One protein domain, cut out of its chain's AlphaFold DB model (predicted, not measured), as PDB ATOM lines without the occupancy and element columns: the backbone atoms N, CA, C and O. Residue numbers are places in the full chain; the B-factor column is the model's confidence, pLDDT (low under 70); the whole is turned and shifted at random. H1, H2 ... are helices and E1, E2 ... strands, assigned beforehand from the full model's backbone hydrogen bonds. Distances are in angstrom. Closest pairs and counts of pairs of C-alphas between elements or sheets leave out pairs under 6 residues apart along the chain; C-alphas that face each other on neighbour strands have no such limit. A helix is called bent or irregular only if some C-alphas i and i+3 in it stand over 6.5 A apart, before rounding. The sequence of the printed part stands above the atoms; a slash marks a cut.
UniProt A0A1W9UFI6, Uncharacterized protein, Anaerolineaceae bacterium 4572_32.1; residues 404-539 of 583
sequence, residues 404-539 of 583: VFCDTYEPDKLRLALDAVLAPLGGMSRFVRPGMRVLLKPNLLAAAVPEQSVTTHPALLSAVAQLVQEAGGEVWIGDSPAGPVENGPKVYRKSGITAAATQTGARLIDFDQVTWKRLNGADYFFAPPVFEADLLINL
ATOM      1  N   VAL A 404      87.804 -10.314  58.381       60.81
ATOM      2  CA  VAL A 404      86.508 -10.073  57.735       60.81
ATOM      3  C   VAL A 404      85.422 -10.783  58.538       60.81
ATOM      4  O   VAL A 404      85.505 -11.984  58.796       60.81
ATOM      5  N   PHE A 405      84.413 -10.044  58.987       68.50
ATOM      6  CA  PHE A 405      83.297 -10.608  59.741       68.50
ATOM      7  C   PHE A 405      82.194 -11.086  58.789       68.50
ATOM      8  O   PHE A 405      81.820 -10.361  57.871       68.50
ATOM      9  N   CYS A 406      81.670 -12.290  59.025       73.50
ATOM     10  CA  CYS A 406      80.497 -12.830  58.341       73.50
ATOM     11  C   CYS A 406      79.518 -13.315  59.417       73.50
ATOM     12  O   CYS A 406      79.863 -14.179  60.223       73.50
ATOM     13  N   ASP A 407      78.339 -12.702  59.470       72.00
ATOM     14  CA  ASP A 407      77.345 -12.873  60.536       72.00
ATOM     15  C   ASP A 407      76.411 -14.073  60.327       72.00
ATOM     16  O   ASP A 407      75.613 -14.410  61.199       72.00
ATOM     17  N   THR A 408      76.488 -14.707  59.160       78.25
ATOM     18  CA  THR A 408      75.556 -15.731  58.691       78.25
ATOM     19  C   THR A 408      76.266 -16.718  57.765       78.25
ATOM     20  O   THR A 408      77.349 -16.453  57.251       78.25
ATOM     21  N   TYR A 409      75.644 -17.873  57.527       84.19
ATOM     22  CA  TYR A 409      76.098 -18.853  56.531       84.19
ATOM     23  C   TYR A 409      75.330 -18.748  55.205       84.19
ATOM     24  O   TYR A 409      75.259 -19.717  54.449       84.19
ATOM     25  N   GLU A 410      74.742 -17.584  54.923       85.69
ATOM     26  CA  GLU A 410      74.099 -17.311  53.638       85.69
ATOM     27  C   GLU A 410      75.156 -17.338  52.518       85.69
ATOM     28  O   GLU A 410      76.184 -16.668  52.659       85.69
ATOM     29  N   PRO A 411      74.935 -18.084  51.416       84.56
ATOM     30  CA  PRO A 411      75.949 -18.288  50.379       84.56
ATOM     31  C   PRO A 411      76.578 -16.993  49.854       84.56
ATOM     32  O   PRO A 411      77.802 -16.898  49.801       84.56
ATOM     33  N   ASP A 412      75.764 -15.979  49.548       84.69
ATOM     34  CA  ASP A 412      76.237 -14.715  48.967       84.69
ATOM     35  C   ASP A 412      77.109 -13.915  49.944       84.69
ATOM     36  O   ASP A 412      78.176 -13.414  49.584       84.69
ATOM     37  N   LYS A 413      76.695 -13.832  51.215       84.88
ATOM     38  CA  LYS A 413      77.464 -13.141  52.262       84.88
ATOM     39  C   LYS A 413      78.760 -13.867  52.588       84.88
ATOM     40  O   LYS A 413      79.793 -13.229  52.788       84.88
ATOM     41  N   LEU A 414      78.712 -15.195  52.636       88.00
ATOM     42  CA  LEU A 414      79.885 -16.016  52.898       88.00
ATOM     43  C   LEU A 414      80.886 -15.918  51.749       88.00
ATOM     44  O   LEU A 414      82.087 -15.811  51.987       88.00
ATOM     45  N   ARG A 415      80.384 -15.879  50.511       87.69
ATOM     46  CA  ARG A 415      81.189 -15.661  49.315       87.69
ATOM     47  C   ARG A 415      81.886 -14.305  49.344       87.69
ATOM     48  O   ARG A 415      83.107 -14.266  49.234       87.69
ATOM     49  N   LEU A 416      81.143 -13.225  49.592       86.12
ATOM     50  CA  LEU A 416      81.705 -11.877  49.749       86.12
ATOM     51  C   LEU A 416      82.794 -11.831  50.826       86.12
ATOM     52  O   LEU A 416      83.847 -11.228  50.621       86.12
ATOM     53  N   ALA A 417      82.561 -12.489  51.964       84.44
ATOM     54  CA  ALA A 417      83.537 -12.542  53.042       84.44
ATOM     55  C   ALA A 417      84.809 -13.306  52.637       84.44
ATOM     56  O   ALA A 417      85.914 -12.836  52.905       84.44
ATOM     57  N   LEU A 418      84.672 -14.456  51.971       89.31
ATOM     58  CA  LEU A 418      85.808 -15.245  51.486       89.31
ATOM     59  C   LEU A 418      86.607 -14.501  50.413       89.31
ATOM     60  O   LEU A 418      87.836 -14.475  50.490       89.31
ATOM     61  N   ASP A 419      85.933 -13.850  49.467       87.38
ATOM     62  CA  ASP A 419      86.583 -13.039  48.436       87.38
ATOM     63  C   ASP A 419      87.350 -11.869  49.069       87.38
ATOM     64  O   ASP A 419      88.506 -11.634  48.723       87.38
ATOM     65  N   ALA A 420      86.775 -11.197  50.073       81.69
ATOM     66  CA  ALA A 420      87.459 -10.137  50.815       81.69
ATOM     67  C   ALA A 420      88.681 -10.647  51.604       81.69
ATOM     68  O   ALA A 420      89.697  -9.955  51.671       81.69
ATOM     69  N   VAL A 421      88.619 -11.857  52.176       83.06
ATOM     70  CA  VAL A 421      89.765 -12.486  52.867       83.06
ATOM     71  C   VAL A 421      90.870 -12.878  51.881       83.06
ATOM     72  O   VAL A 421      92.051 -12.734  52.196       83.06
ATOM     73  N   LEU A 422      90.507 -13.378  50.697       85.31
ATOM     74  CA  LEU A 422      91.457 -13.889  49.708       85.31
ATOM     75  C   LEU A 422      92.014 -12.804  48.781       85.31
ATOM     76  O   LEU A 422      93.118 -12.975  48.266       85.31
ATOM     77  N   ALA A 423      91.309 -11.690  48.570       84.81
ATOM     78  CA  ALA A 423      91.733 -10.632  47.652       84.81
ATOM     79  C   ALA A 423      93.133 -10.063  47.969       84.81
ATOM     80  O   ALA A 423      93.960 -10.027  47.055       84.81
ATOM     81  N   PRO A 424      93.487  -9.723  49.229       71.56
ATOM     82  CA  PRO A 424      94.845  -9.281  49.571       71.56
ATOM     83  C   PRO A 424      95.907 -10.359  49.330       71.56
ATOM     84  O   PRO A 424      97.082 -10.057  49.138       71.56
ATOM     85  N   LEU A 425      95.492 -11.628  49.339       79.62
ATOM     86  CA  LEU A 425      96.347 -12.779  49.084       79.62
ATOM     87  C   LEU A 425      96.431 -13.125  47.591       79.62
ATOM     88  O   LEU A 425      97.066 -14.113  47.256       79.62
ATOM     89  N   GLY A 426      95.826 -12.346  46.689       82.12
ATOM     90  CA  GLY A 426      95.819 -12.619  45.248       82.12
ATOM     91  C   GLY A 426      94.778 -13.649  44.795       82.12
ATOM     92  O   GLY A 426      94.908 -14.183  43.697       82.12
ATOM     93  N   GLY A 427      93.762 -13.926  45.618       89.31
ATOM     94  CA  GLY A 427      92.662 -14.839  45.298       89.31
ATOM     95  C   GLY A 427      93.013 -16.324  45.439       89.31
ATOM     96  O   GLY A 427      94.162 -16.703  45.670       89.31
ATOM     97  N   MET A 428      92.009 -17.195  45.277       92.56
ATOM     98  CA  MET A 428      92.201 -18.653  45.353       92.56
ATOM     99  C   MET A 428      93.148 -19.176  44.259       92.56
ATOM    100  O   MET A 428      93.949 -20.078  44.503       92.56
ATOM    101  N   SER A 429      93.123 -18.558  43.075       92.06
ATOM    102  CA  SER A 429      93.960 -18.918  41.921       92.06
ATOM    103  C   SER A 429      95.463 -18.716  42.145       92.06
ATOM    104  O   SER A 429      96.276 -19.277  41.412       92.06
ATOM    105  N   ARG A 430      95.873 -17.964  43.177       91.12
ATOM    106  CA  ARG A 430      97.285 -17.907  43.585       91.12
ATOM    107  C   ARG A 430      97.766 -19.238  44.173       91.12
ATOM    108  O   ARG A 430      98.945 -19.569  44.041       91.12
ATOM    109  N   PHE A 431      96.878 -19.971  44.842       92.00
ATOM    110  CA  PHE A 431      97.201 -21.184  45.595       92.00
ATOM    111  C   PHE A 431      96.804 -22.460  44.854       92.00
ATOM    112  O   PHE A 431      97.486 -23.474  44.983       92.00
ATOM    113  N   VAL A 432      95.724 -22.401  44.075       95.19
ATOM    114  CA  VAL A 432      95.176 -23.530  43.320       95.19
ATOM    115  C   VAL A 432      95.401 -23.307  41.832       95.19
ATOM    116  O   VAL A 432      95.101 -22.241  41.301       95.19
ATOM    117  N   ARG A 433      95.921 -24.334  41.161       91.19
ATOM    118  CA  ARG A 433      96.103 -24.372  39.708       91.19
ATOM    119  C   ARG A 433      95.192 -25.435  39.089       91.19
ATOM    120  O   ARG A 433      94.869 -26.409  39.777       91.19
ATOM    121  N   PRO A 434      94.846 -25.308  37.795       93.81
ATOM    122  CA  PRO A 434      94.078 -26.323  37.087       93.81
ATOM    123  C   PRO A 434      94.676 -27.727  37.235       93.81
ATOM    124  O   PRO A 434      95.865 -27.926  36.983       93.81
ATOM    125  N   GLY A 435      93.851 -28.690  37.652       90.75
ATOM    126  CA  GLY A 435      94.231 -30.094  37.835       90.75
ATOM    127  C   GLY A 435      94.881 -30.444  39.179       90.75
ATOM    128  O   GLY A 435      95.178 -31.614  39.401       90.75
ATOM    129  N   MET A 436      95.095 -29.479  40.085       96.44
ATOM    130  CA  MET A 436      95.570 -29.787  41.441       96.44
ATOM    131  C   MET A 436      94.495 -30.508  42.253       96.44
ATOM    132  O   MET A 436      93.352 -30.056  42.304       96.44
ATOM    133  N   ARG A 437      94.883 -31.562  42.967       96.56
ATOM    134  CA  ARG A 437      94.043 -32.244  43.958       96.56
ATOM    135  C   ARG A 437      94.127 -31.487  45.274       96.56
ATOM    136  O   ARG A 437      95.176 -31.456  45.920       96.56
ATOM    137  N   VAL A 438      93.030 -30.853  45.663       97.06
ATOM    138  CA  VAL A 438      92.954 -30.010  46.856       97.06
ATOM    139  C   VAL A 438      92.104 -30.700  47.907       97.06
ATOM    140  O   VAL A 438      90.897 -30.867  47.743       97.06
ATOM    141  N   LEU A 439      92.733 -31.074  49.015       95.25
ATOM    142  CA  LEU A 439      92.077 -31.709  50.147       95.25
ATOM    143  C   LEU A 439      91.574 -30.659  51.142       95.25
ATOM    144  O   LEU A 439      92.358 -29.994  51.823       95.25
ATOM    145  N   LEU A 440      90.255 -30.543  51.259       95.06
ATOM    146  CA  LEU A 440      89.575 -29.758  52.280       95.06
ATOM    147  C   LEU A 440      89.385 -30.605  53.537       95.06
ATOM    148  O   LEU A 440      88.706 -31.637  53.517       95.06
ATOM    149  N   LYS A 441      89.954 -30.137  54.647       92.06
ATOM    150  CA  LYS A 441      89.856 -30.781  55.958       92.06
ATOM    151  C   LYS A 441      88.885 -30.004  56.869       92.06
ATOM    152  O   LYS A 441      89.276 -28.954  57.377       92.06
ATOM    153  N   PRO A 442      87.647 -30.487  57.106       88.81
ATOM    154  CA  PRO A 442      86.592 -29.774  57.855       88.81
ATOM    155  C   PRO A 442      86.681 -29.812  59.401       88.81
ATOM    156  O   PRO A 442      85.717 -29.453  60.080       88.81
ATOM    157  N   ASN A 443      87.788 -30.284  59.984       84.88
ATOM    158  CA  ASN A 443      87.974 -30.472  61.433       84.88
ATOM    159  C   ASN A 443      86.794 -31.184  62.114       84.88
ATOM    160  O   ASN A 443      86.112 -30.626  62.975       84.88
ATOM    161  N   LEU A 444      86.538 -32.428  61.709       80.25
ATOM    162  CA  LEU A 444      85.501 -33.268  62.313       80.25
ATOM    163  C   LEU A 444      85.964 -33.793  63.679       80.25
ATOM    164  O   LEU A 444      87.035 -34.381  63.784       80.25
ATOM    165  N   LEU A 445      85.140 -33.621  64.719       74.31
ATOM    166  CA  LEU A 445      85.393 -34.196  66.046       74.31
ATOM    167  C   LEU A 445      84.432 -35.345  66.374       74.31
ATOM    168  O   LEU A 445      84.871 -36.443  66.692       74.31
ATOM    169  N   ALA A 446      83.120 -35.112  66.290       76.75
ATOM    170  CA  ALA A 446      82.097 -36.103  66.625       76.75
ATOM    171  C   ALA A 446      80.826 -35.921  65.780       76.75
ATOM    172  O   ALA A 446      80.613 -34.879  65.163       76.75
ATOM    173  N   ALA A 447      79.956 -36.936  65.769       80.94
ATOM    174  CA  ALA A 447      78.694 -36.904  65.033       80.94
ATOM    175  C   ALA A 447      77.687 -35.934  65.690       80.94
ATOM    176  O   ALA A 447      76.937 -36.304  66.603       80.94
ATOM    177  N   ALA A 448      77.630 -34.712  65.175       79.06
ATOM    178  CA  ALA A 448      76.811 -33.605  65.658       79.06
ATOM    179  C   ALA A 448      76.186 -32.853  64.478       79.06
ATOM    180  O   ALA A 448      76.715 -32.919  63.372       79.06
ATOM    181  N   VAL A 449      75.062 -32.173  64.715       81.81
ATOM    182  CA  VAL A 449      74.458 -31.281  63.711       81.81
ATOM    183  C   VAL A 449      75.288 -29.990  63.590       81.81
ATOM    184  O   VAL A 449      75.941 -29.623  64.576       81.81
ATOM    185  N   PRO A 450      75.307 -29.314  62.425       77.56
ATOM    186  CA  PRO A 450      76.149 -28.137  62.178       77.56
ATOM    187  C   PRO A 450      76.073 -27.047  63.254       77.56
ATOM    188  O   PRO A 450      77.084 -26.440  63.603       77.56
ATOM    189  N   GLU A 451      74.892 -26.841  63.831       77.62
ATOM    190  CA  GLU A 451      74.604 -25.785  64.803       77.62
ATOM    191  C   GLU A 451      75.359 -25.983  66.126       77.62
ATOM    192  O   GLU A 451      75.584 -25.029  66.868       77.62
ATOM    193  N   GLN A 452      75.810 -27.207  66.423       71.00
ATOM    194  CA  GLN A 452      76.581 -27.505  67.635       71.00
ATOM    195  C   GLN A 452      78.057 -27.086  67.535       71.00
ATOM    196  O   GLN A 452      78.782 -27.214  68.518       71.00
ATOM    197  N   SER A 453      78.515 -26.587  66.376       68.62
ATOM    198  CA  SER A 453      79.877 -26.052  66.175       68.62
ATOM    199  C   SER A 453      81.006 -27.035  66.524       68.62
ATOM    200  O   SER A 453      82.109 -26.652  66.903       68.62
ATOM    201  N   VAL A 454      80.725 -28.333  66.382       69.06
ATOM    202  CA  VAL A 454      81.667 -29.439  66.635       69.06
ATOM    203  C   VAL A 454      82.560 -29.710  65.405       69.06
ATOM    204  O   VAL A 454      83.477 -30.525  65.464       69.06
ATOM    205  N   THR A 455      82.290 -29.037  64.282       76.19
ATOM    206  CA  THR A 455      83.008 -29.126  62.999       76.19
ATOM    207  C   THR A 455      82.776 -27.860  62.166       76.19
ATOM    208  O   THR A 455      81.966 -27.011  62.543       76.19
ATOM    209  N   THR A 456      83.494 -27.695  61.052       86.62
ATOM    210  CA  THR A 456      83.220 -26.645  60.066       86.62
ATOM    211  C   THR A 456      81.790 -26.743  59.543       86.62
ATOM    212  O   THR A 456      81.331 -27.809  59.140       86.62
ATOM    213  N   HIS A 457      81.097 -25.605  59.502       89.31
ATOM    214  CA  HIS A 457      79.747 -25.540  58.958       89.31
ATOM    215  C   HIS A 457      79.732 -25.927  57.463       89.31
ATOM    216  O   HIS A 457      80.554 -25.408  56.698       89.31
ATOM    217  N   PRO A 458      78.796 -26.780  57.005       90.75
ATOM    218  CA  PRO A 458      78.779 -27.295  55.636       90.75
ATOM    219  C   PRO A 458      78.679 -26.193  54.575       90.75
ATOM    220  O   PRO A 458      79.284 -26.324  53.519       90.75
ATOM    221  N   ALA A 459      78.005 -25.074  54.861       91.12
ATOM    222  CA  ALA A 459      77.945 -23.936  53.936       91.12
ATOM    223  C   ALA A 459      79.326 -23.312  53.652       91.12
ATOM    224  O   ALA A 459      79.627 -22.980  52.508       91.12
ATOM    225  N   LEU A 460      80.186 -23.194  54.674       90.88
ATOM    226  CA  LEU A 460      81.554 -22.692  54.509       90.88
ATOM    227  C   LEU A 460      82.406 -23.670  53.712       90.88
ATOM    228  O   LEU A 460      83.143 -23.255  52.821       90.88
ATOM    229  N   LEU A 461      82.264 -24.964  53.992       93.25
ATOM    230  CA  LEU A 461      82.914 -26.000  53.201       93.25
ATOM    231  C   LEU A 461      82.492 -25.927  51.725       93.25
ATOM    232  O   LEU A 461      83.363 -25.939  50.859       93.25
ATOM    233  N   SER A 462      81.192 -25.794  51.444       94.50
ATOM    234  CA  SER A 462      80.681 -25.665  50.076       94.50
ATOM    235  C   SER A 462      81.232 -24.428  49.366       94.50
ATOM    236  O   SER A 462      81.672 -24.526  48.224       94.50
ATOM    237  N   ALA A 463      81.263 -23.275  50.042       93.88
ATOM    238  CA  ALA A 463      81.767 -22.033  49.457       93.88
ATOM    239  C   ALA A 463      83.272 -22.107  49.137       93.88
ATOM    240  O   ALA A 463      83.704 -21.675  48.070       93.88
ATOM    241  N   VAL A 464      84.079 -22.706  50.021       94.56
ATOM    242  CA  VAL A 464      85.512 -22.915  49.754       94.56
ATOM    243  C   VAL A 464      85.727 -23.930  48.630       94.56
ATOM    244  O   VAL A 464      86.584 -23.708  47.778       94.56
ATOM    245  N   ALA A 465      84.944 -25.010  48.581       95.94
ATOM    246  CA  ALA A 465      85.003 -25.983  47.490       95.94
ATOM    247  C   ALA A 465      84.718 -25.334  46.126       95.94
ATOM    248  O   ALA A 465      85.472 -25.558  45.182       95.94
ATOM    249  N   GLN A 466      83.704 -24.470  46.040       95.19
ATOM    250  CA  GLN A 466      83.394 -23.725  44.815       95.19
ATOM    251  C   GLN A 466      84.562 -22.832  44.375       95.19
ATOM    252  O   GLN A 466      84.955 -22.876  43.214       95.19
ATOM    253  N   LEU A 467      85.189 -22.098  45.303       95.44
ATOM    254  CA  LEU A 467      86.366 -21.272  44.994       95.44
ATOM    255  C   LEU A 467      87.540 -22.095  44.443       95.44
ATOM    256  O   LEU A 467      88.256 -21.646  43.548       95.44
ATOM    257  N   VAL A 468      87.750 -23.302  44.972       96.38
ATOM    258  CA  VAL A 468      88.781 -24.221  44.471       96.38
ATOM    259  C   VAL A 468      88.448 -24.706  43.057       96.38
ATOM    260  O   VAL A 468      89.332 -24.728  42.201       96.38
ATOM    261  N   GLN A 469      87.187 -25.056  42.794       95.69
ATOM    262  CA  GLN A 469      86.727 -25.500  41.471       95.69
ATOM    263  C   GLN A 469      86.836 -24.394  40.422       95.69
ATOM    264  O   GLN A 469      87.281 -24.648  39.307       95.69
ATOM    265  N   GLU A 470      86.496 -23.158  40.786       94.56
ATOM    266  CA  GLU A 470      86.656 -21.982  39.925       94.56
ATOM    267  C   GLU A 470      88.127 -21.716  39.573       94.56
ATOM    268  O   GLU A 470      88.430 -21.283  38.463       94.56
ATOM    269  N   ALA A 471      89.055 -22.037  40.479       94.44
ATOM    270  CA  ALA A 471      90.494 -22.015  40.209       94.44
ATOM    271  C   ALA A 471      90.993 -23.241  39.403       94.44
ATOM    272  O   ALA A 471      92.182 -23.337  39.088       94.44
ATOM    273  N   GLY A 472      90.099 -24.172  39.052       94.19
ATOM    274  CA  GLY A 472      90.375 -25.376  38.265       94.19
ATOM    275  C   GLY A 472      90.876 -26.579  39.072       94.19
ATOM    276  O   GLY A 472      91.343 -27.549  38.473       94.19
ATOM    277  N   GLY A 473      90.824 -26.527  40.405       95.81
ATOM    278  CA  GLY A 473      91.239 -27.631  41.271       95.81
ATOM    279  C   GLY A 473      90.191 -28.744  41.377       95.81
ATOM    280  O   GLY A 473      88.985 -28.498  41.347       95.81
ATOM    281  N   GLU A 474      90.656 -29.977  41.564       96.31
ATOM    282  CA  GLU A 474      89.826 -31.115  41.959       96.31
ATOM    283  C   GLU A 474      89.640 -31.097  43.482       96.31
ATOM    284  O   GLU A 474      90.614 -31.115  44.236       96.31
ATOM    285  N   VAL A 475      88.391 -31.062  43.952       97.19
ATOM    286  CA  VAL A 475      88.093 -30.951  45.386       97.19
ATOM    287  C   VAL A 475      87.938 -32.324  46.018       97.19
ATOM    288  O   VAL A 475      87.025 -33.085  45.684       97.19
ATOM    289  N   TRP A 476      88.791 -32.604  46.994       95.94
ATOM    290  CA  TRP A 476      88.690 -33.740  47.899       95.94
ATOM    291  C   TRP A 476      88.249 -33.253  49.276       95.94
ATOM    292  O   TRP A 476      88.673 -32.194  49.729       95.94
ATOM    293  N   ILE A 477      87.408 -34.014  49.970       93.50
ATOM    294  CA  ILE A 477      86.954 -33.690  51.327       93.50
ATOM    295  C   ILE A 477      87.235 -34.891  52.214       93.50
ATOM    296  O   ILE A 477      86.720 -35.975  51.957       93.50
ATOM    297  N   GLY A 478      88.032 -34.705  53.262       89.38
ATOM    298  CA  GLY A 478      88.460 -35.814  54.110       89.38
ATOM    299  C   GLY A 478      88.983 -35.362  55.470       89.38
ATOM    300  O   GLY A 478      89.578 -34.294  55.603       89.38
ATOM    301  N   ASP A 479      88.703 -36.160  56.497       85.38
ATOM    302  CA  ASP A 479      89.130 -35.946  57.877       85.38
ATOM    303  C   ASP A 479      89.032 -37.243  58.697       85.38
ATOM    304  O   ASP A 479      88.280 -38.150  58.355       85.38
ATOM    305  N   SER A 480      89.733 -37.301  59.828       78.75
ATOM    306  CA  SER A 480      89.669 -38.399  60.797       78.75
ATOM    307  C   SER A 480      89.028 -37.917  62.110       78.75
ATOM    308  O   SER A 480      89.707 -37.299  62.935       78.75
ATOM    309  N   PRO A 481      87.720 -38.157  62.329       71.19
ATOM    310  CA  PRO A 481      87.056 -37.747  63.561       71.19
ATOM    311  C   PRO A 481      87.529 -38.557  64.779       71.19
ATOM    312  O   PRO A 481      87.305 -39.757  64.849       71.19
ATOM    313  N   ALA A 482      88.144 -37.882  65.760       56.38
ATOM    314  CA  ALA A 482      88.545 -38.413  67.078       56.38
ATOM    315  C   ALA A 482      89.518 -39.622  67.106       56.38
ATOM    316  O   ALA A 482      89.652 -40.272  68.144       56.38
ATOM    317  N   GLY A 483      90.263 -39.875  66.025       56.69
ATOM    318  CA  GLY A 483      91.252 -40.960  65.938       56.69
ATOM    319  C   GLY A 483      90.745 -42.192  65.168       56.69
ATOM    320  O   GLY A 483      89.640 -42.165  64.637       56.69
ATOM    321  N   PRO A 484      91.546 -43.272  65.065       49.31
ATOM    322  CA  PRO A 484      91.334 -44.380  64.119       49.31
ATOM    323  C   PRO A 484      90.213 -45.368  64.515       49.31
ATOM    324  O   PRO A 484      90.344 -46.568  64.302       49.31
ATOM    325  N   VAL A 485      89.118 -44.898  65.122       49.22
ATOM    326  CA  VAL A 485      88.019 -45.758  65.591       49.22
ATOM    327  C   VAL A 485      86.743 -45.457  64.807       49.22
ATOM    328  O   VAL A 485      86.257 -44.328  64.787       49.22
ATOM    329  N   GLU A 486      86.217 -46.503  64.167       53.72
ATOM    330  CA  GLU A 486      85.037 -46.550  63.298       53.72
ATOM    331  C   GLU A 486      83.909 -45.576  63.691       53.72
ATOM    332  O   GLU A 486      83.275 -45.723  64.740       53.72
ATOM    333  N   ASN A 487      83.627 -44.608  62.806       61.66
ATOM    334  CA  ASN A 487      82.301 -43.995  62.569       61.66
ATOM    335  C   ASN A 487      82.320 -42.857  61.519       61.66
ATOM    336  O   ASN A 487      81.340 -42.107  61.434       61.66
ATOM    337  N   GLY A 488      83.376 -42.714  60.703       68.25
ATOM    338  CA  GLY A 488      83.532 -41.638  59.710       68.25
ATOM    339  C   GLY A 488      82.248 -41.334  58.923       68.25
ATOM    340  O   GLY A 488      81.696 -40.240  59.075       68.25
ATOM    341  N   PRO A 489      81.656 -42.302  58.196       77.50
ATOM    342  CA  PRO A 489      80.434 -42.089  57.407       77.50
ATOM    343  C   PRO A 489      79.215 -41.603  58.207       77.50
ATOM    344  O   PRO A 489      78.321 -40.941  57.674       77.50
ATOM    345  N   LYS A 490      79.126 -41.935  59.499       81.12
ATOM    346  CA  LYS A 490      78.065 -41.434  60.386       81.12
ATOM    347  C   LYS A 490      78.320 -39.982  60.781       81.12
ATOM    348  O   LYS A 490      77.372 -39.197  60.823       81.12
ATOM    349  N   VAL A 491      79.577 -39.634  61.050       81.69
ATOM    350  CA  VAL A 491      79.990 -38.266  61.376       81.69
ATOM    351  C   VAL A 491      79.731 -37.352  60.180       81.69
ATOM    352  O   VAL A 491      78.989 -36.391  60.349       81.69
ATOM    353  N   TYR A 492      80.201 -37.714  58.977       86.19
ATOM    354  CA  TYR A 492      79.980 -36.950  57.737       86.19
ATOM    355  C   TYR A 492      78.503 -36.684  57.434       86.19
ATOM    356  O   TYR A 492      78.141 -35.583  57.015       86.19
ATOM    357  N   ARG A 493      77.638 -37.686  57.649       86.50
ATOM    358  CA  ARG A 493      76.197 -37.536  57.416       86.50
ATOM    359  C   ARG A 493      75.559 -36.586  58.417       86.50
ATOM    360  O   ARG A 493      74.821 -35.693  58.017       86.50
ATOM    361  N   LYS A 494      75.840 -36.764  59.712       86.06
ATOM    362  CA  LYS A 494      75.190 -35.972  60.764       86.06
ATOM    363  C   LYS A 494      75.654 -34.512  60.774       86.06
ATOM    364  O   LYS A 494      74.841 -33.644  61.068       86.06
ATOM    365  N   SER A 495      76.905 -34.249  60.396       86.19
ATOM    366  CA  SER A 495      77.450 -32.892  60.262       86.19
ATOM    367  C   SER A 495      77.072 -32.176  58.966       86.19
ATOM    368  O   SER A 495      77.472 -31.034  58.763       86.19
ATOM    369  N   GLY A 496      76.337 -32.827  58.060       89.56
ATOM    370  CA  GLY A 496      75.959 -32.243  56.771       89.56
ATOM    371  C   GLY A 496      77.091 -32.189  55.739       89.56
ATOM    372  O   GLY A 496      76.879 -31.711  54.628       89.56
ATOM    373  N   ILE A 497      78.275 -32.724  56.045       91.00
ATOM    374  CA  ILE A 497      79.422 -32.733  55.127       91.00
ATOM    375  C   ILE A 497      79.152 -33.636  53.920       91.00
ATOM    376  O   ILE A 497      79.530 -33.292  52.805       91.00
ATOM    377  N   THR A 498      78.430 -34.749  54.104       91.12
ATOM    378  CA  THR A 498      77.975 -35.580  52.973       91.12
ATOM    379  C   THR A 498      77.095 -34.791  52.006       91.12
ATOM    380  O   THR A 498      77.251 -34.920  50.791       91.12
ATOM    381  N   ALA A 499      76.204 -33.945  52.526       91.81
ATOM    382  CA  ALA A 499      75.349 -33.105  51.696       91.81
ATOM    383  C   ALA A 499      76.166 -32.028  50.965       91.81
ATOM    384  O   ALA A 499      75.997 -31.866  49.761       91.81
ATOM    385  N   ALA A 500      77.106 -31.368  51.651       91.44
ATOM    386  CA  ALA A 500      78.003 -30.376  51.051       91.44
ATOM    387  C   ALA A 500      78.880 -30.967  49.932       91.44
ATOM    388  O   ALA A 500      78.999 -30.384  48.854       91.44
ATOM    389  N   ALA A 501      79.446 -32.158  50.153       92.94
ATOM    390  CA  ALA A 501      80.229 -32.867  49.143       92.94
ATOM    391  C   ALA A 501      79.376 -33.222  47.918       92.94
ATOM    392  O   ALA A 501      79.776 -32.970  46.787       92.94
ATOM    393  N   THR A 502      78.159 -33.727  48.147       93.06
ATOM    394  CA  THR A 502      77.219 -34.063  47.067       93.06
ATOM    395  C   THR A 502      76.820 -32.820  46.270       93.06
ATOM    396  O   THR A 502      76.831 -32.850  45.045       93.06
ATOM    397  N   GLN A 503      76.513 -31.714  46.955       92.38
ATOM    398  CA  GLN A 503      76.111 -30.451  46.332       92.38
ATOM    399  C   GLN A 503      77.213 -29.856  45.450       92.38
ATOM    400  O   GLN A 503      76.926 -29.278  44.408       92.38
ATOM    401  N   THR A 504      78.465 -29.977  45.881       92.69
ATOM    402  CA  THR A 504      79.618 -29.424  45.160       92.69
ATOM    403  C   THR A 504      80.222 -30.405  44.162       92.69
ATOM    404  O   THR A 504      81.074 -30.015  43.375       92.69
ATOM    405  N   GLY A 505      79.810 -31.676  44.164       92.81
ATOM    406  CA  GLY A 505      80.461 -32.731  43.383       92.81
ATOM    407  C   GLY A 505      81.870 -33.078  43.882       92.81
ATOM    408  O   GLY A 505      82.639 -33.708  43.159       92.81
ATOM    409  N   ALA A 506      82.228 -32.662  45.098       93.88
ATOM    410  CA  ALA A 506      83.521 -32.955  45.692       93.88
ATOM    411  C   ALA A 506      83.632 -34.432  46.086       93.88
ATOM    412  O   ALA A 506      82.680 -35.057  46.568       93.88
ATOM    413  N   ARG A 507      84.832 -34.993  45.932       92.69
ATOM    414  CA  ARG A 507      85.102 -36.391  46.263       92.69
ATOM    415  C   ARG A 507      85.305 -36.540  47.767       92.69
ATOM    416  O   ARG A 507      86.274 -36.025  48.320       92.69
ATOM    417  N   LEU A 508      84.419 -37.279  48.431       89.12
ATOM    418  CA  LEU A 508      84.648 -37.704  49.812       89.12
ATOM    419  C   LEU A 508      85.759 -38.750  49.849       89.12
ATOM    420  O   LEU A 508      85.676 -39.776  49.172       89.12
ATOM    421  N   ILE A 509      86.789 -38.473  50.640       86.94
ATOM    422  CA  ILE A 509      87.925 -39.359  50.840       86.94
ATOM    423  C   ILE A 509      87.863 -39.948  52.237       86.94
ATOM    424  O   ILE A 509      87.739 -39.231  53.231       86.94
ATOM    425  N   ASP A 510      87.976 -41.268  52.284       75.75
ATOM    426  CA  ASP A 510      88.021 -42.021  53.520       75.75
ATOM    427  C   ASP A 510      89.430 -41.991  54.134       75.75
ATOM    428  O   ASP A 510      90.435 -42.129  53.435       75.75
ATOM    429  N   PHE A 511      89.492 -41.788  55.448       77.69
ATOM    430  CA  PHE A 511      90.722 -41.749  56.240       77.69
ATOM    431  C   PHE A 511      90.934 -43.046  57.041       77.69
ATOM    432  O   PHE A 511      91.867 -43.119  57.840       77.69
ATOM    433  N   ASP A 512      90.109 -44.073  56.809       66.25
ATOM    434  CA  ASP A 512      90.146 -45.358  57.520       66.25
ATOM    435  C   ASP A 512      91.455 -46.147  57.307       66.25
ATOM    436  O   ASP A 512      91.862 -46.937  58.162       66.25
ATOM    437  N   GLN A 513      92.176 -45.912  56.206       66.12
ATOM    438  CA  GLN A 513      93.503 -46.492  55.991       66.12
ATOM    439  C   GLN A 513      94.582 -45.553  56.531       66.12
ATOM    440  O   GLN A 513      94.916 -44.550  55.906       66.12
ATOM    441  N   VAL A 514      95.165 -45.890  57.682       68.81
ATOM    442  CA  VAL A 514      96.314 -45.168  58.245       68.81
ATOM    443  C   VAL A 514      97.576 -46.020  58.191       68.81
ATOM    444  O   VAL A 514      97.588 -47.191  58.560       68.81
ATOM    445  N   THR A 515      98.673 -45.411  57.755       69.81
ATOM    446  CA  THR A 515     100.013 -45.987  57.856       69.81
ATOM    447  C   THR A 515     100.703 -45.452  59.099       69.81
ATOM    448  O   THR A 515     100.735 -44.250  59.358       69.81
ATOM    449  N   TRP A 516     101.259 -46.361  59.892       73.88
ATOM    450  CA  TRP A 516     102.059 -46.010  61.055       73.88
ATOM    451  C   TRP A 516     103.486 -45.676  60.616       73.88
ATOM    452  O   TRP A 516     104.097 -46.427  59.851       73.88
ATOM    453  N   LYS A 517     104.039 -44.561  61.104       74.25
ATOM    454  CA  LYS A 517     105.468 -44.248  60.964       74.25
ATOM    455  C   LYS A 517     106.010 -43.614  62.234       74.25
ATOM    456  O   LYS A 517     105.433 -42.673  62.777       74.25
ATOM    457  N   ARG A 518     107.190 -44.067  62.639       73.25
ATOM    458  CA  ARG A 518     107.961 -43.449  63.715       73.25
ATOM    459  C   ARG A 518     108.865 -42.353  63.161       73.25
ATOM    460  O   ARG A 518     109.697 -42.619  62.297       73.25
ATOM    461  N   LEU A 519     108.719 -41.134  63.669       73.94
ATOM    462  CA  LEU A 519     109.535 -39.972  63.308       73.94
ATOM    463  C   LEU A 519     110.076 -39.322  64.584       73.94
ATOM    464  O   LEU A 519     109.320 -39.037  65.509       73.94
ATOM    465  N   ASN A 520     111.389 -39.085  64.649       78.69
ATOM    466  CA  ASN A 520     112.055 -38.427  65.786       78.69
ATOM    467  C   ASN A 520     111.710 -39.030  67.165       78.69
ATOM    468  O   ASN A 520     111.598 -38.318  68.156       78.69
ATOM    469  N   GLY A 521     111.519 -40.353  67.228       77.88
ATOM    470  CA  GLY A 521     111.203 -41.067  68.468       77.88
ATOM    471  C   GLY A 521     109.725 -41.064  68.877       77.88
ATOM    472  O   GLY A 521     109.405 -41.714  69.869       77.88
ATOM    473  N   ALA A 522     108.846 -40.409  68.113       60.31
ATOM    474  CA  ALA A 522     107.399 -40.409  68.315       60.31
ATOM    475  C   ALA A 522     106.674 -41.151  67.183       60.31
ATOM    476  O   ALA A 522     107.117 -41.152  66.032       60.31
ATOM    477  N   ASP A 523     105.555 -41.782  67.526       74.00
ATOM    478  CA  ASP A 523     104.744 -42.566  66.602       74.00
ATOM    479  C   ASP A 523     103.627 -41.689  66.019       74.00
ATOM    480  O   ASP A 523     102.875 -41.054  66.760       74.00
ATOM    481  N   TYR A 524     103.523 -41.650  64.690       72.69
ATOM    482  CA  TYR A 524     102.528 -40.865  63.960       72.69
ATOM    483  C   TYR A 524     101.676 -41.768  63.065       72.69
ATOM    484  O   TYR A 524     102.174 -42.716  62.450       72.69
ATOM    485  N   PHE A 525     100.391 -41.428  62.961       73.44
ATOM    486  CA  PHE A 525      99.446 -42.050  62.037       73.44
ATOM    487  C   PHE A 525      99.253 -41.146  60.826       73.44
ATOM    488  O   PHE A 525      98.937 -39.963  60.962       73.44
ATOM    489  N   PHE A 526      99.439 -41.713  59.643       73.88
ATOM    490  CA  PHE A 526      99.402 -41.000  58.378       73.88
ATOM    491  C   PHE A 526      98.325 -41.582  57.473       73.88
ATOM    492  O   PHE A 526      98.433 -42.732  57.049       73.88
ATOM    493  N   ALA A 527      97.313 -40.786  57.140       78.12
ATOM    494  CA  ALA A 527      96.353 -41.143  56.104       78.12
ATOM    495  C   ALA A 527      96.983 -40.868  54.720       78.12
ATOM    496  O   ALA A 527      97.350 -39.715  54.463       78.12
ATOM    497  N   PRO A 528      97.126 -41.872  53.829       79.44
ATOM    498  CA  PRO A 528      97.691 -41.702  52.486       79.44
ATOM    499  C   PRO A 528      97.104 -40.528  51.682       79.44
ATOM    500  O   PRO A 528      97.898 -39.787  51.098       79.44
ATOM    501  N   PRO A 529      95.785 -40.237  51.747       82.25
ATOM    502  CA  PRO A 529      95.199 -39.081  51.068       82.25
ATOM    503  C   PRO A 529      95.854 -37.727  51.357       82.25
ATOM    504  O   PRO A 529      95.838 -36.843  50.505       82.25
ATOM    505  N   VAL A 530      96.449 -37.548  52.542       82.31
ATOM    506  CA  VAL A 530      97.144 -36.303  52.911       82.31
ATOM    507  C   VAL A 530      98.401 -36.087  52.064       82.31
ATOM    508  O   VAL A 530      98.766 -34.945  51.804       82.31
ATOM    509  N   PHE A 531      99.053 -37.166  51.628       82.75
ATOM    510  CA  PHE A 531     100.245 -37.122  50.773       82.75
ATOM    511  C   PHE A 531      99.911 -37.184  49.285       82.75
ATOM    512  O   PHE A 531     100.736 -36.812  48.457       82.75
ATOM    513  N   GLU A 532      98.726 -37.685  48.944       87.50
ATOM    514  CA  GLU A 532      98.236 -37.718  47.569       87.50
ATOM    515  C   GLU A 532      97.687 -36.365  47.118       87.50
ATOM    516  O   GLU A 532      97.692 -36.090  45.924       87.50
ATOM    517  N   ALA A 533      97.228 -35.518  48.039       91.56
ATOM    518  CA  ALA A 533      96.794 -34.167  47.716       91.56
ATOM    519  C   ALA A 533      97.984 -33.254  47.374       91.56
ATOM    520  O   ALA A 533      99.023 -33.283  48.031       91.56
ATOM    521  N   ASP A 534      97.802 -32.386  46.380       94.62
ATOM    522  CA  ASP A 534      98.793 -31.380  45.982       94.62
ATOM    523  C   ASP A 534      98.714 -30.128  46.881       94.62
ATOM    524  O   ASP A 534      99.685 -29.383  47.022       94.62
ATOM    525  N   LEU A 535      97.555 -29.900  47.512       93.75
ATOM    526  CA  LEU A 535      97.321 -28.843  48.496       93.75
ATOM    527  C   LEU A 535      96.332 -29.313  49.567       93.75
ATOM    528  O   LEU A 535      95.316 -29.932  49.257       93.75
ATOM    529  N   LEU A 536      96.587 -28.951  50.824       92.44
ATOM    530  CA  LEU A 536      95.656 -29.154  51.933       92.44
ATOM    531  C   LEU A 536      95.153 -27.804  52.445       92.44
ATOM    532  O   LEU A 536      95.947 -26.948  52.837       92.44
ATOM    533  N   ILE A 537      93.830 -27.635  52.496       92.25
ATOM    534  CA  ILE A 537      93.171 -26.473  53.101       92.25
ATOM    535  C   ILE A 537      92.458 -26.937  54.369       92.25
ATOM    536  O   ILE A 537      91.475 -27.677  54.331       92.25
ATOM    537  N   ASN A 538      92.965 -26.491  55.515       88.62
ATOM    538  CA  ASN A 538      92.371 -26.785  56.811       88.62
ATOM    539  C   ASN A 538      91.281 -25.757  57.140       88.62
ATOM    540  O   ASN A 538      91.573 -24.568  57.255       88.62
ATOM    541  N   LEU A 539      90.045 -26.215  57.329       86.88
ATOM    542  CA  LEU A 539      88.905 -25.379  57.693       86.88
ATOM    543  C   LEU A 539      88.603 -25.582  59.173       86.88
ATOM    544  O   LEU A 539      88.352 -26.697  59.618       86.88
TER     545      LEU A 539
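What this domain is: This is residues 404 to 539 of the 583 residues of an uncharacterized protein of Anaerolineaceae bacterium 4572_32.1 (UniProt A0A1W9UFI6). A small parallel sheet of E2, E1 and E5 lies in the middle of the body, with the helix H2 packed along one face and the short H5 at the other. H1 packs on H2 at a steep angle, off the sheet, H4 packs beside H2, with H3 near it, and the hairpin E3 and E4 reaches away from the body until its tip, residues 518 to 523, sticks out. There are 136 printed residues with five named helices and five named strands, in the order H1, E1, H2, E2, H3, H4, E3, E4, H5, E5, and the class is mixed, helices and strands. The main sheet has the order E2, E1, E5, all parallel, and the hairpin is an antiparallel sheet of two. The whole is compact, with a radius of gyration of the C-alphas of 15.4 A and spans of 43 by 32 by 26 A.

How they stand to each other: From the first printed residue on, H1, residues 411 to 425, comes first; it touches H2, residues 458 to 470, with residues 459 to 464 of H2 alone. Their closest C-alphas, those of Arg 415 and Ala 463, are 6.4 A apart, at a steep tilt of 54 degrees, the same way. H1 is irregular, but only just: C-alphas 421 and 424 are 6.9 A apart, and its line is a rough one. E1, residues 437 to 441, is the inner strand between the edge strands E2, residues 474 to 477, and E5, residues 535 to 538. E2 and E1 are parallel at 25 degrees, with N 438 and O 474 at 2.8 A; E1 and E5 are parallel at 15 degrees, with N 441 and O 537 at 2.9 A. E1, H2 and E2 form a strand-helix-strand unit, two parallel neighbour strands joined through a helix, with a right-handed crossover. H2 is on the sheet at a height of 9.7 A, over E2 and E1, and runs along the strands, at 15 degrees to E1 on the local plane. The closest C-alphas of H2 and E2, those of Ala 465 and Val 475, are 6.2 A apart. H3, residues 488 to 494, is not on the sheet; it is close to but not clearly touching H4, residues 497 to 504, with the C-alphas of Tyr 492 and Thr 498 closest at 5.3 A. H4 touches H2, closest at the C-alphas of Pro 458 and Ile 497, 5.5 A, at a shallow tilt of 34 degrees, only just short of steep; it only grazes the sheet. E3, residues 515 to 519, and E4, residues 522 to 526, form an antiparallel hairpin, with N 517 and O 524 at 2.9 A. H5, residues 529 to 532, is on the opposite face of the sheet from H2, at a height of 8.2 A and, only just, over none of the strands: 2 of its C-alphas fall on E1 and 2 on E5. In H2, H3 and H4 every O i to N i+4 pair is within hydrogen-bond range, in H1 9 of 11 are, and H5 is too short for such a pair.

Where its parts are: H1 begins at C-alpha 411, (75.949, -18.288, 50.379), and spans 21.2 A to Leu 425. E1, Arg 437 to Lys 441, spans 12.8 A, and H2, Pro 458 to Glu 470, 18.4 A. E2 runs from Glu 474 to Ile 477, H3 from Gly 488 to Lys 494 and H4 from Ile 497 to Thr 504. E3, Thr 515 to Leu 519, spans 12.5 A; E4 begins at C-alpha 522, (107.399, -40.409, 68.315), and spans 12.8 A to Phe 526. H5 runs from Pro 529 to Glu 532, and E5 from Leu 535 to C-alpha 538, (92.371, -26.785, 56.811).

The domain as a whole: The two C-alphas farthest apart, those of Asp 412 and Gly 521, are 47.9 A apart. The printed part has no cut. The links H1 to E1, 11 residues, and E1 to H2, 16 residues, are long. Mean pLDDT of the printed part is 83.6; residues 404 to 405, 453 to 454, 482 to 488, 512 to 515 and 522 are under 70.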